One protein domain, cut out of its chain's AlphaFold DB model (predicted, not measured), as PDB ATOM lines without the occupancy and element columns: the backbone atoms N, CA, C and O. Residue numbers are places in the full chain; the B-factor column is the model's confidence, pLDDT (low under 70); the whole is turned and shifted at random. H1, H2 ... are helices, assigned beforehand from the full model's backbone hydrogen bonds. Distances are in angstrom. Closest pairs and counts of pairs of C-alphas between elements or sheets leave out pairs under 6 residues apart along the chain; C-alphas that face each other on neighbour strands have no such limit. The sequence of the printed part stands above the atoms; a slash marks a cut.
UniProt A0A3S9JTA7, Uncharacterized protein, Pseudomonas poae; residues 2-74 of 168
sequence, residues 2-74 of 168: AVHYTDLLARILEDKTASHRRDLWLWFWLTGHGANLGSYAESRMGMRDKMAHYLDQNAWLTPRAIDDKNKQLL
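AT A GLANCE: This is residues 2 to 74 of the 168 residues of an uncharacterized protein of Pseudomonas poae (UniProt A0A3S9JTA7). This is a small rounded cluster of helices in which H2 and H4 meet at a steep tilt, the short H1 packs on H4, and H5 runs past H2 and H4 near both without clearly touching either. At the opposite end from H5, residues 41 to 46, of which 41 to 43 belong to the short H3, stick out. The printed part has 73 residues with five named helices in the order H1, H2, H3, H4, H5 and no named strand; the class is all helix. The whole is compact, with a radius of gyration of the C-alphas of 11.4 A and spans of 26 by 24 by 24 A.

HOW THE PARTS SIT: Start at H1, residues 8 to 12, and compare it with H4, residues 47 to 57: they touch, and their closest C-alphas, those of Leu 9 and Ala 52, are 4.6 A apart. Go on to H2, residues 20 to 32, which is apart from H1. H2 touches H4, the closest C-alphas being those of Trp 27 and Met 51 at 6.7 A; the two run the same way at a steep tilt of 46 degrees. Next comes H3, residues 40 to 43, close to but not clearly touching H4, with the C-alphas of Tyr 40 and Met 47 closest at 7.8 A. H3 and H2 are only just apart, at 8.2 A. Last, look at H5, residues 61 to 72. It is close to but not clearly touching H4, where the C-alphas of Leu 55 and Thr 62 are closest at 6.3 A, and the two run opposite ways at a steep tilt of 56 degrees. H5 is also close to but not clearly touching H2, with the C-alphas of Leu 26 and Ala 65 closest at 7.6 A; these run opposite ways at a steep tilt of 59 degrees. H3 and H5 are apart. In the backbones of H1, H2, H4 and H5 each O i to N i+4 pair is within hydrogen-bond range; H3 is too short for such a pair, and its one O i to N i+3 pair is within range.

IN THESE COORDINATES: Find C-alpha 8 at (-35.332, 0.747, 14.227), where H1 begins; it ends at Ile 12. H2 runs from C-alpha 20 at (-21.873, 5.635, 7.333) over 18.3 A to Gly 32. H3 spans Tyr 40 to Ser 43. H4 goes from Met 47 to Gln 57, 15.8 A, and H5 from Leu 61, also over 15.8 A, to C-alpha 72 at (-13.357, 3.918, 21.079).

THE WHOLE: Look to Ala 2 and Gly 34 for the two C-alphas farthest apart, 31.1 A. The printed part has no cut. The links H3 to H4 and H4 to H5 are tight, those from H1 to H2 and H2 to H3 are short, and no link is long. The mean pLDDT of the printed part is 86.1, and residues 2 to 6 are under 70.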
ATOM      1  N   ALA A   2     -27.482  16.512   7.105       39.81
ATOM      2  CA  ALA A   2     -27.730  15.436   8.062       39.81
ATOM      3  C   ALA A   2     -29.078  14.783   7.730       39.81
ATOM      4  O   ALA A   2     -30.112  15.441   7.789       39.81
ATOM      5  N   VAL A   3     -29.064  13.510   7.338       50.84
ATOM      6  CA  VAL A   3     -30.289  12.717   7.191       50.84
ATOM      7  C   VAL A   3     -30.649  12.190   8.579       50.84
ATOM      8  O   VAL A   3     -29.849  11.495   9.213       50.84
ATOM      9  N   HIS A   4     -31.826  12.555   9.079       53.53
ATOM     10  CA  HIS A   4     -32.381  11.974  10.298       53.53
ATOM     11  C   HIS A   4     -33.005  10.622   9.939       53.53
ATOM     12  O   HIS A   4     -33.992  10.580   9.209       53.53
ATOM     13  N   TYR A   5     -32.425   9.519  10.417       61.41
ATOM     14  CA  TYR A   5     -33.055   8.204  10.297       61.41
ATOM     15  C   TYR A   5     -34.030   8.002  11.454       61.41
ATOM     16  O   TYR A   5     -33.680   8.197  12.614       61.41
ATOM     17  N   THR A   6     -35.251   7.588  11.130       69.06
ATOM     18  CA  THR A   6     -36.274   7.150  12.093       69.06
ATOM     19  C   THR A   6     -36.382   5.626  12.170       69.06
ATOM     20  O   THR A   6     -37.373   5.112  12.698       69.06
ATOM     21  N   ASP A   7     -35.405   4.916  11.598       83.88
ATOM     22  CA  ASP A   7     -35.381   3.457  11.540       83.88
ATOM     23  C   ASP A   7     -35.162   2.815  12.915       83.88
ATOM     24  O   ASP A   7     -34.820   3.473  13.902       83.88
ATOM     25  N   LEU A   8     -35.414   1.507  12.983       85.81
ATOM     26  CA  LEU A   8     -35.332   0.747  14.227       85.81
ATOM     27  C   LEU A   8     -33.933   0.834  14.852       85.81
ATOM     28  O   LEU A   8     -33.819   0.973  16.067       85.81
ATOM     29  N   LEU A   9     -32.877   0.833  14.034       90.12
ATOM     30  CA  LEU A   9     -31.505   0.921  14.522       90.12
ATOM     31  C   LEU A   9     -31.225   2.252  15.230       90.12
ATOM     32  O   LEU A   9     -30.651   2.261  16.316       90.12
ATOM     33  N   ALA A  10     -31.645   3.372  14.636       88.38
ATOM     34  CA  ALA A  10     -31.489   4.694  15.234       88.38
ATOM     35  C   ALA A  10     -32.218   4.796  16.582       88.38
ATOM     36  O   ALA A  10     -31.706   5.419  17.509       88.38
ATOM     37  N   ARG A  11     -33.379   4.136  16.715       86.88
ATOM     38  CA  ARG A  11     -34.126   4.061  17.982       86.88
ATOM     39  C   ARG A  11     -33.398   3.223  19.031       86.88
ATOM     40  O   ARG A  11     -33.285   3.674  20.162       86.88
ATOM     41  N   ILE A  12     -32.885   2.049  18.654       88.06
ATOM     42  CA  ILE A  12     -32.141   1.150  19.556       88.06
ATOM     43  C   ILE A  12     -30.870   1.826  20.091       88.06
ATOM     44  O   ILE A  12     -30.536   1.673  21.260       88.06
ATOM     45  N   LEU A  13     -30.155   2.568  19.240       88.06
ATOM     46  CA  LEU A  13     -28.878   3.205  19.587       88.06
ATOM     47  C   LEU A  13     -29.011   4.644  20.099       88.06
ATOM     48  O   LEU A  13     -27.989   5.278  20.379       88.06
ATOM     49  N   GLU A  14     -30.238   5.169  20.153       84.56
ATOM     50  CA  GLU A  14     -30.557   6.570  20.457       84.56
ATOM     51  C   GLU A  14     -29.785   7.585  19.583       84.56
ATOM     52  O   GLU A  14     -29.478   8.712  19.987       84.56
ATOM     53  N   ASP A  15     -29.456   7.195  18.349       81.44
ATOM     54  CA  ASP A  15     -28.665   8.008  17.433       81.44
ATOM     55  C   ASP A  15     -29.553   9.017  16.689       81.44
ATOM     56  O   ASP A  15     -30.517   8.675  16.008       81.44
ATOM     57  N   LYS A  16     -29.188  10.301  16.772       74.12
ATOM     58  CA  LYS A  16     -29.948  11.406  16.153       74.12
ATOM     59  C   LYS A  16     -29.585  11.667  14.687       74.12
ATOM     60  O   LYS A  16     -30.281  12.424  14.007       74.12
ATOM     61  N   THR A  17     -28.481  11.097  14.209       73.50
ATOM     62  CA  THR A  17     -27.892  11.397  12.896       73.50
ATOM     63  C   THR A  17     -27.333  10.145  12.238       73.50
ATOM     64  O   THR A  17     -26.606   9.392  12.887       73.50
ATOM     65  N   ALA A  18     -27.580   9.988  10.936       70.06
ATOM     66  CA  ALA A  18     -26.903   8.985  10.120       70.06
ATOM     67  C   ALA A  18     -25.383   9.169  10.144       70.06
ATOM     68  O   ALA A  18     -24.897  10.293  10.002       70.06
ATOM     69  N   SER A  19     -24.627   8.077  10.211       86.62
ATOM     70  CA  SER A  19     -23.197   8.111   9.913       86.62
ATOM     71  C   SER A  19     -22.768   6.788   9.303       86.62
ATOM     72  O   SER A  19     -22.753   5.766   9.982       86.62
ATOM     73  N   HIS A  20     -22.364   6.821   8.032       87.25
ATOM     74  CA  HIS A  20     -21.873   5.635   7.333       87.25
ATOM     75  C   HIS A  20     -20.700   4.976   8.074       87.25
ATOM     76  O   HIS A  20     -20.658   3.762   8.220       87.25
ATOM     77  N   ARG A  21     -19.791   5.788   8.626       91.56
ATOM     78  CA  ARG A  21     -18.670   5.323   9.450       91.56
ATOM     79  C   ARG A  21     -19.138   4.558  10.691       91.56
ATOM     80  O   ARG A  21     -18.582   3.508  10.995       91.56
ATOM     81  N   ARG A  22     -20.155   5.063  11.401       91.25
ATOM     82  CA  ARG A  22     -20.712   4.375  12.583       91.25
ATOM     83  C   ARG A  22     -21.404   3.077  12.201       91.25
ATOM     84  O   ARG A  22     -21.257   2.090  12.910       91.25
ATOM     85  N   ASP A  23     -22.104   3.079  11.075       91.62
ATOM     86  CA  ASP A  23     -22.792   1.900  10.566       91.62
ATOM     87  C   ASP A  23     -21.792   0.803  10.181       91.62
ATOM     88  O   ASP A  23     -21.976  -0.354  10.552       91.62
ATOM     89  N   LEU A  24     -20.697   1.173   9.507       91.56
ATOM     90  CA  LEU A  24     -19.579   0.271   9.232       91.56
ATOM     91  C   LEU A  24     -18.990  -0.283  10.526       91.56
ATOM     92  O   LEU A  24     -18.897  -1.495  10.690       91.56
ATOM     93  N   TRP A  25     -18.618   0.589  11.463       93.25
ATOM     94  CA  TRP A  25     -18.063   0.153  12.740       93.25
ATOM     95  C   TRP A  25     -18.989  -0.840  13.451       93.25
ATOM     96  O   TRP A  25     -18.529  -1.908  13.846       93.25
ATOM     97  N   LEU A  26     -20.288  -0.540  13.546       93.81
ATOM     98  CA  LEU A  26     -21.247  -1.400  14.230       93.81
ATOM     99  C   LEU A  26     -21.389  -2.759  13.542       93.81
ATOM    100  O   LEU A  26     -21.417  -3.779  14.223       93.81
ATOM    101  N   TRP A  27     -21.434  -2.790  12.209       92.81
ATOM    102  CA  TRP A  27     -21.509  -4.036  11.445       92.81
ATOM    103  C   TRP A  27     -20.361  -4.989  11.792       92.81
ATOM    104  O   TRP A  27     -20.576  -6.162  12.116       92.81
ATOM    105  N   PHE A  28     -19.127  -4.479  11.770       90.81
ATOM    106  CA  PHE A  28     -17.943  -5.288  12.065       90.81
ATOM    107  C   PHE A  28     -17.787  -5.571  13.554       90.81
ATOM    108  O   PHE A  28     -17.341  -6.660  13.916       90.81
ATOM    109  N   TRP A  29     -18.212  -4.652  14.418       92.31
ATOM    110  CA  TRP A  29     -18.266  -4.883  15.856       92.31
ATOM    111  C   TRP A  29     -19.221  -6.037  16.180       92.31
ATOM    112  O   TRP A  29     -18.818  -6.973  16.866       92.31
ATOM    113  N   LEU A  30     -20.435  -6.049  15.618       93.19
ATOM    114  CA  LEU A  30     -21.410  -7.131  15.801       93.19
ATOM    115  C   LEU A  30     -20.899  -8.462  15.249       93.19
ATOM    116  O   LEU A  30     -21.010  -9.486  15.921       93.19
ATOM    117  N   THR A  31     -20.285  -8.448  14.065       90.19
ATOM    118  CA  THR A  31     -19.677  -9.648  13.464       90.19
ATOM    119  C   THR A  31     -18.566 -10.212  14.358       90.19
ATOM    120  O   THR A  31     -18.503 -11.415  14.599       90.19
ATOM    121  N   GLY A  32     -17.731  -9.340  14.936       87.50
ATOM    122  CA  GLY A  32     -16.724  -9.714  15.933       87.50
ATOM    123  C   GLY A  32     -17.308 -10.248  17.249       87.50
ATOM    124  O   GLY A  32     -16.615 -10.954  17.975       87.50
ATOM    125  N   HIS A  33     -18.582  -9.962  17.527       88.88
ATOM    126  CA  HIS A  33     -19.350 -10.470  18.670       88.88
ATOM    127  C   HIS A  33     -20.291 -11.631  18.292       88.88
ATOM    128  O   HIS A  33     -21.247 -11.916  19.012       88.88
ATOM    129  N   GLY A  34     -20.015 -12.323  17.179       87.94
ATOM    130  CA  GLY A  34     -20.699 -13.560  16.791       87.94
ATOM    131  C   GLY A  34     -21.921 -13.379  15.890       87.94
ATOM    132  O   GLY A  34     -22.581 -14.368  15.570       87.94
ATOM    133  N   ALA A  35     -22.225 -12.156  15.447       90.12
ATOM    134  CA  ALA A  35     -23.328 -11.933  14.522       90.12
ATOM    135  C   ALA A  35     -23.008 -12.499  13.130       90.12
ATOM    136  O   ALA A  35     -21.990 -12.162  12.528       90.12
ATOM    137  N   ASN A  36     -23.917 -13.304  12.578       88.69
ATOM    138  CA  ASN A  36     -23.847 -13.739  11.185       88.69
ATOM    139  C   ASN A  36     -24.720 -12.829  10.307       88.69
ATOM    140  O   ASN A  36     -25.871 -13.145  10.013       88.69
ATOM    141  N   LEU A  37     -24.182 -11.669   9.924       87.31
ATOM    142  CA  LEU A  37     -24.919 -10.664   9.144       87.31
ATOM    143  C   LEU A  37     -24.793 -10.865   7.614       87.31
ATOM    144  O   LEU A  37     -25.516 -10.229   6.835       87.31
ATOM    145  N   GLY A  38     -23.931 -11.792   7.185       83.38
ATOM    146  CA  GLY A  38     -23.539 -12.010   5.789       83.38
ATOM    147  C   GLY A  38     -22.373 -11.117   5.350       83.38
ATOM    148  O   GLY A  38     -21.751 -10.438   6.170       83.38
ATOM    149  N   SER A  39     -22.062 -11.111   4.050       81.62
ATOM    150  CA  SER A  39     -21.037 -10.210   3.507       81.62
ATOM    151  C   SER A  39     -21.533  -8.759   3.500       81.62
ATOM    152  O   SER A  39     -22.730  -8.500   3.320       81.62
ATOM    153  N   TYR A  40     -20.627  -7.797   3.695       80.31
ATOM    154  CA  TYR A  40     -20.993  -6.379   3.655       80.31
ATOM    155  C   TYR A  40     -21.382  -5.946   2.227       80.31
ATOM    156  O   TYR A  40     -22.370  -5.232   2.050       80.31
ATOM    157  N   ALA A  41     -20.691  -6.455   1.202       75.25
ATOM    158  CA  ALA A  41     -20.952  -6.195  -0.211       75.25
ATOM    159  C   ALA A  41     -22.394  -6.528  -0.621       75.25
ATOM    160  O   ALA A  41     -23.048  -5.714  -1.274       75.25
ATOM    161  N   GLU A  42     -22.910  -7.682  -0.194       74.25
ATOM    162  CA  GLU A  42     -24.280  -8.120  -0.495       74.25
ATOM    163  C   GLU A  42     -25.320  -7.437   0.399       74.25
ATOM    164  O   GLU A  42     -26.489  -7.324   0.034       74.25
ATOM    165  N   SER A  43     -24.904  -6.956   1.570       73.69
ATOM    166  CA  SER A  43     -25.806  -6.427   2.596       73.69
ATOM    167  C   SER A  43     -25.916  -4.908   2.611       73.69
ATOM    168  O   SER A  43     -26.561  -4.369   3.507       73.69
ATOM    169  N   ARG A  44     -25.327  -4.200   1.633       70.50
ATOM    170  CA  ARG A  44     -25.435  -2.732   1.530       70.50
ATOM    171  C   ARG A  44     -26.886  -2.248   1.576       70.50
ATOM    172  O   ARG A  44     -27.165  -1.223   2.194       70.50
ATOM    173  N   MET A  45     -27.809  -2.987   0.959       75.44
ATOM    174  CA  MET A  45     -29.249  -2.778   1.125       75.44
ATOM    175  C   MET A  45     -29.755  -3.575   2.334       75.44
ATOM    176  O   MET A  45     -29.511  -4.773   2.439       75.44
ATOM    177  N   GLY A  46     -30.448  -2.907   3.262       84.56
ATOM    178  CA  GLY A  46     -30.973  -3.535   4.483       84.56
ATOM    179  C   GLY A  46     -29.934  -3.764   5.589       84.56
ATOM    180  O   GLY A  46     -30.234  -4.414   6.588       84.56
ATOM    181  N   MET A  47     -28.718  -3.218   5.452       88.31
ATOM    182  CA  MET A  47     -27.644  -3.346   6.447       88.31
ATOM    183  C   MET A  47     -28.104  -2.951   7.856       88.31
ATOM    184  O   MET A  47     -27.896  -3.677   8.826       88.31
ATOM    185  N   ARG A  48     -28.755  -1.786   7.953       91.38
ATOM    186  CA  ARG A  48     -29.238  -1.222   9.216       91.38
ATOM    187  C   ARG A  48     -30.362  -2.062   9.816       91.38
ATOM    188  O   ARG A  48     -30.365  -2.260  11.026       91.38
ATOM    189  N   ASP A  49     -31.235  -2.630   8.985       91.38
ATOM    190  CA  ASP A  49     -32.319  -3.512   9.431       91.38
ATOM    191  C   ASP A  49     -31.777  -4.825  10.005       91.38
ATOM    192  O   ASP A  49     -32.221  -5.264  11.063       91.38
ATOM    193  N   LYS A  50     -30.759  -5.419   9.368       92.75
ATOM    194  CA  LYS A  50     -30.078  -6.617   9.887       92.75
ATOM    195  C   LYS A  50     -29.421  -6.356  11.242       92.75
ATOM    196  O   LYS A  50     -29.578  -7.156  12.162       92.75
ATOM    197  N   MET A  51     -28.708  -5.233  11.377       94.31
ATOM    198  CA  MET A  51     -28.100  -4.841  12.655       94.31
ATOM    199  C   MET A  51     -29.163  -4.596  13.729       94.31
ATOM    200  O   MET A  51     -29.002  -5.054  14.857       94.31
ATOM    201  N   ALA A  52     -30.261  -3.923  13.375       94.12
ATOM    202  CA  ALA A  52     -31.368  -3.668  14.290       94.12
ATOM    203  C   ALA A  52     -32.014  -4.968  14.769       94.12
ATOM    204  O   ALA A  52     -32.186  -5.154  15.967       94.12
ATOM    205  N   HIS A  53     -32.311  -5.886  13.848       93.81
ATOM    206  CA  HIS A  53     -32.898  -7.182  14.167       93.81
ATOM    207  C   HIS A  53     -32.000  -8.006  15.095       93.81
ATOM    208  O   HIS A  53     -32.474  -8.577  16.074       93.81
ATOM    209  N   TYR A  54     -30.690  -8.025  14.832       95.06
ATOM    210  CA  TYR A  54     -29.748  -8.742  15.685       95.06
ATOM    211  C   TYR A  54     -29.651  -8.135  17.092       95.06
ATOM    212  O   TYR A  54     -29.619  -8.877  18.074       95.06
ATOM    213  N   LEU A  55     -29.620  -6.802  17.205       95.31
ATOM    214  CA  LEU A  55     -29.611  -6.109  18.497       95.31
ATOM    215  C   LEU A  55     -30.929  -6.277  19.260       95.31
ATOM    216  O   LEU A  55     -30.895  -6.399  20.478       95.31
ATOM    217  N   ASP A  56     -32.066  -6.334  18.570       93.06
ATOM    218  CA  ASP A  56     -33.374  -6.603  19.177       93.06
ATOM    219  C   ASP A  56     -33.418  -8.009  19.805       93.06
ATOM    220  O   ASP A  56     -33.790  -8.175  20.965       93.06
ATOM    221  N   GLN A  57     -32.901  -9.017  19.092       94.25
ATOM    222  CA  GLN A  57     -32.761 -10.390  19.603       94.25
ATOM    223  C   GLN A  57     -31.703 -10.531  20.707       94.25
ATOM    224  O   GLN A  57     -31.765 -11.457  21.516       94.25
ATOM    225  N   ASN A  58     -30.726  -9.623  20.749       95.12
ATOM    226  CA  ASN A  58     -29.600  -9.647  21.677       95.12
ATOM    227  C   ASN A  58     -29.493  -8.323  22.438       95.12
ATOM    228  O   ASN A  58     -28.421  -7.723  22.498       95.12
ATOM    229  N   ALA A  59     -30.595  -7.874  23.045       92.38
ATOM    230  CA  ALA A  59     -30.699  -6.547  23.664       92.38
ATOM    231  C   ALA A  59     -29.608  -6.244  24.714       92.38
ATOM    232  O   ALA A  59     -29.256  -5.086  24.937       92.38
ATOM    233  N   TRP A  60     -29.020  -7.278  25.323       92.12
ATOM    234  CA  TRP A  60     -27.890  -7.165  26.252       92.12
ATOM    235  C   TRP A  60     -26.605  -6.606  25.607       92.12
ATOM    236  O   TRP A  60     -25.750  -6.077  26.317       92.12
ATOM    237  N   LEU A  61     -26.460  -6.686  24.279       94.75
ATOM    238  CA  LEU A  61     -25.334  -6.109  23.537       94.75
ATOM    239  C   LEU A  61     -25.468  -4.600  23.340       94.75
ATOM    240  O   LEU A  61     -24.448  -3.927  23.210       94.75
ATOM    241  N   THR A  62     -26.686  -4.054  23.337       94.38
ATOM    242  CA  THR A  62     -26.928  -2.636  23.032       94.38
ATOM    243  C   THR A  62     -26.181  -1.688  23.979       94.38
ATOM    244  O   THR A  62     -25.451  -0.829  23.476       94.38
ATOM    245  N   PRO A  63     -26.242  -1.842  25.321       93.81
ATOM    246  CA  PRO A  63     -25.487  -0.974  26.226       93.81
ATOM    247  C   PRO A  63     -23.975  -1.064  25.999       93.81
ATOM    248  O   PRO A  63     -23.281  -0.051  26.044       93.81
ATOM    249  N   ARG A  64     -23.469  -2.268  25.700       94.31
ATOM    250  CA  ARG A  64     -22.049  -2.497  25.419       94.31
ATOM    251  C   ARG A  64     -21.619  -1.840  24.109       94.31
ATOM    252  O   ARG A  64     -20.585  -1.187  24.079       94.31
ATOM    253  N   ALA A  65     -22.423  -1.958  23.054       93.38
ATOM    254  CA  ALA A  65     -22.164  -1.301  21.778       93.38
ATOM    255  C   ALA A  65     -22.139   0.228  21.939       93.38
ATOM    256  O   ALA A  65     -21.258   0.896  21.408       93.38
ATOM    257  N   ILE A  66     -23.068   0.802  22.709       92.62
ATOM    258  CA  ILE A  66     -23.091   2.248  22.973       92.62
ATOM    259  C   ILE A  66     -21.851   2.687  23.768       92.62
ATOM    260  O   ILE A  66     -21.233   3.699  23.429       92.62
ATOM    261  N   ASP A  67     -21.466   1.934  24.797       92.81
ATOM    262  CA  ASP A  67     -20.286   2.226  25.614       92.81
ATOM    263  C   ASP A  67     -18.981   2.130  24.803       92.81
ATOM    264  O   ASP A  67     -18.186   3.073  24.796       92.81
ATOM    265  N   ASP A  68     -18.801   1.054  24.028       92.62
ATOM    266  CA  ASP A  68     -17.648   0.875  23.140       92.62
ATOM    267  C   ASP A  68     -17.593   1.979  22.076       92.62
ATOM    268  O   ASP A  68     -16.534   2.574  21.867       92.62
ATOM    269  N   LYS A  69     -18.733   2.337  21.468       91.00
ATOM    270  CA  LYS A  69     -18.838   3.464  20.524       91.00
ATOM    271  C   LYS A  69     -18.271   4.741  21.144       91.00
ATOM    272  O   LYS A  69     -17.444   5.415  20.532       91.00
ATOM    273  N   ASN A  70     -18.696   5.063  22.364       90.38
ATOM    274  CA  ASN A  70     -18.315   6.296  23.050       90.38
ATOM    275  C   ASN A  70     -16.851   6.293  23.516       90.38
ATOM    276  O   ASN A  70     -16.205   7.341  23.508       90.38
ATOM    277  N   LYS A  71     -16.313   5.133  23.908       90.81
ATOM    278  CA  LYS A  71     -14.933   4.994  24.400       90.81
ATOM    279  C   LYS A  71     -13.895   4.857  23.292       90.81
ATOM    280  O   LYS A  71     -12.734   5.202  23.518       90.81
ATOM    281  N   GLN A  72     -14.288   4.341  22.127       89.19
ATOM    282  CA  GLN A  72     -13.357   3.918  21.079       89.19
ATOM    283  C   GLN A  72     -13.428   4.770  19.806       89.19
ATOM    284  O   GLN A  72     -12.423   4.848  19.094       89.19
ATOM    285  N   LEU A  73     -14.559   5.407  19.477       92.94
ATOM    286  CA  LEU A  73     -14.656   6.188  18.240       92.94
ATOM    287  C   LEU A  73     -14.107   7.601  18.409       92.94
ATOM    288  O   LEU A  73     -14.644   8.435  19.137       92.94
ATOM    289  N   LEU A  74     -13.058   7.904  17.648       94.38
ATOM    290  CA  LEU A  74     -12.522   9.257  17.585       94.38
ATOM    291  C   LEU A  74     -13.471  10.207  16.830       94.38
ATOM    292  O   LEU A  74     -14.033   9.819  15.798       94.38
TER     293      LEU A  74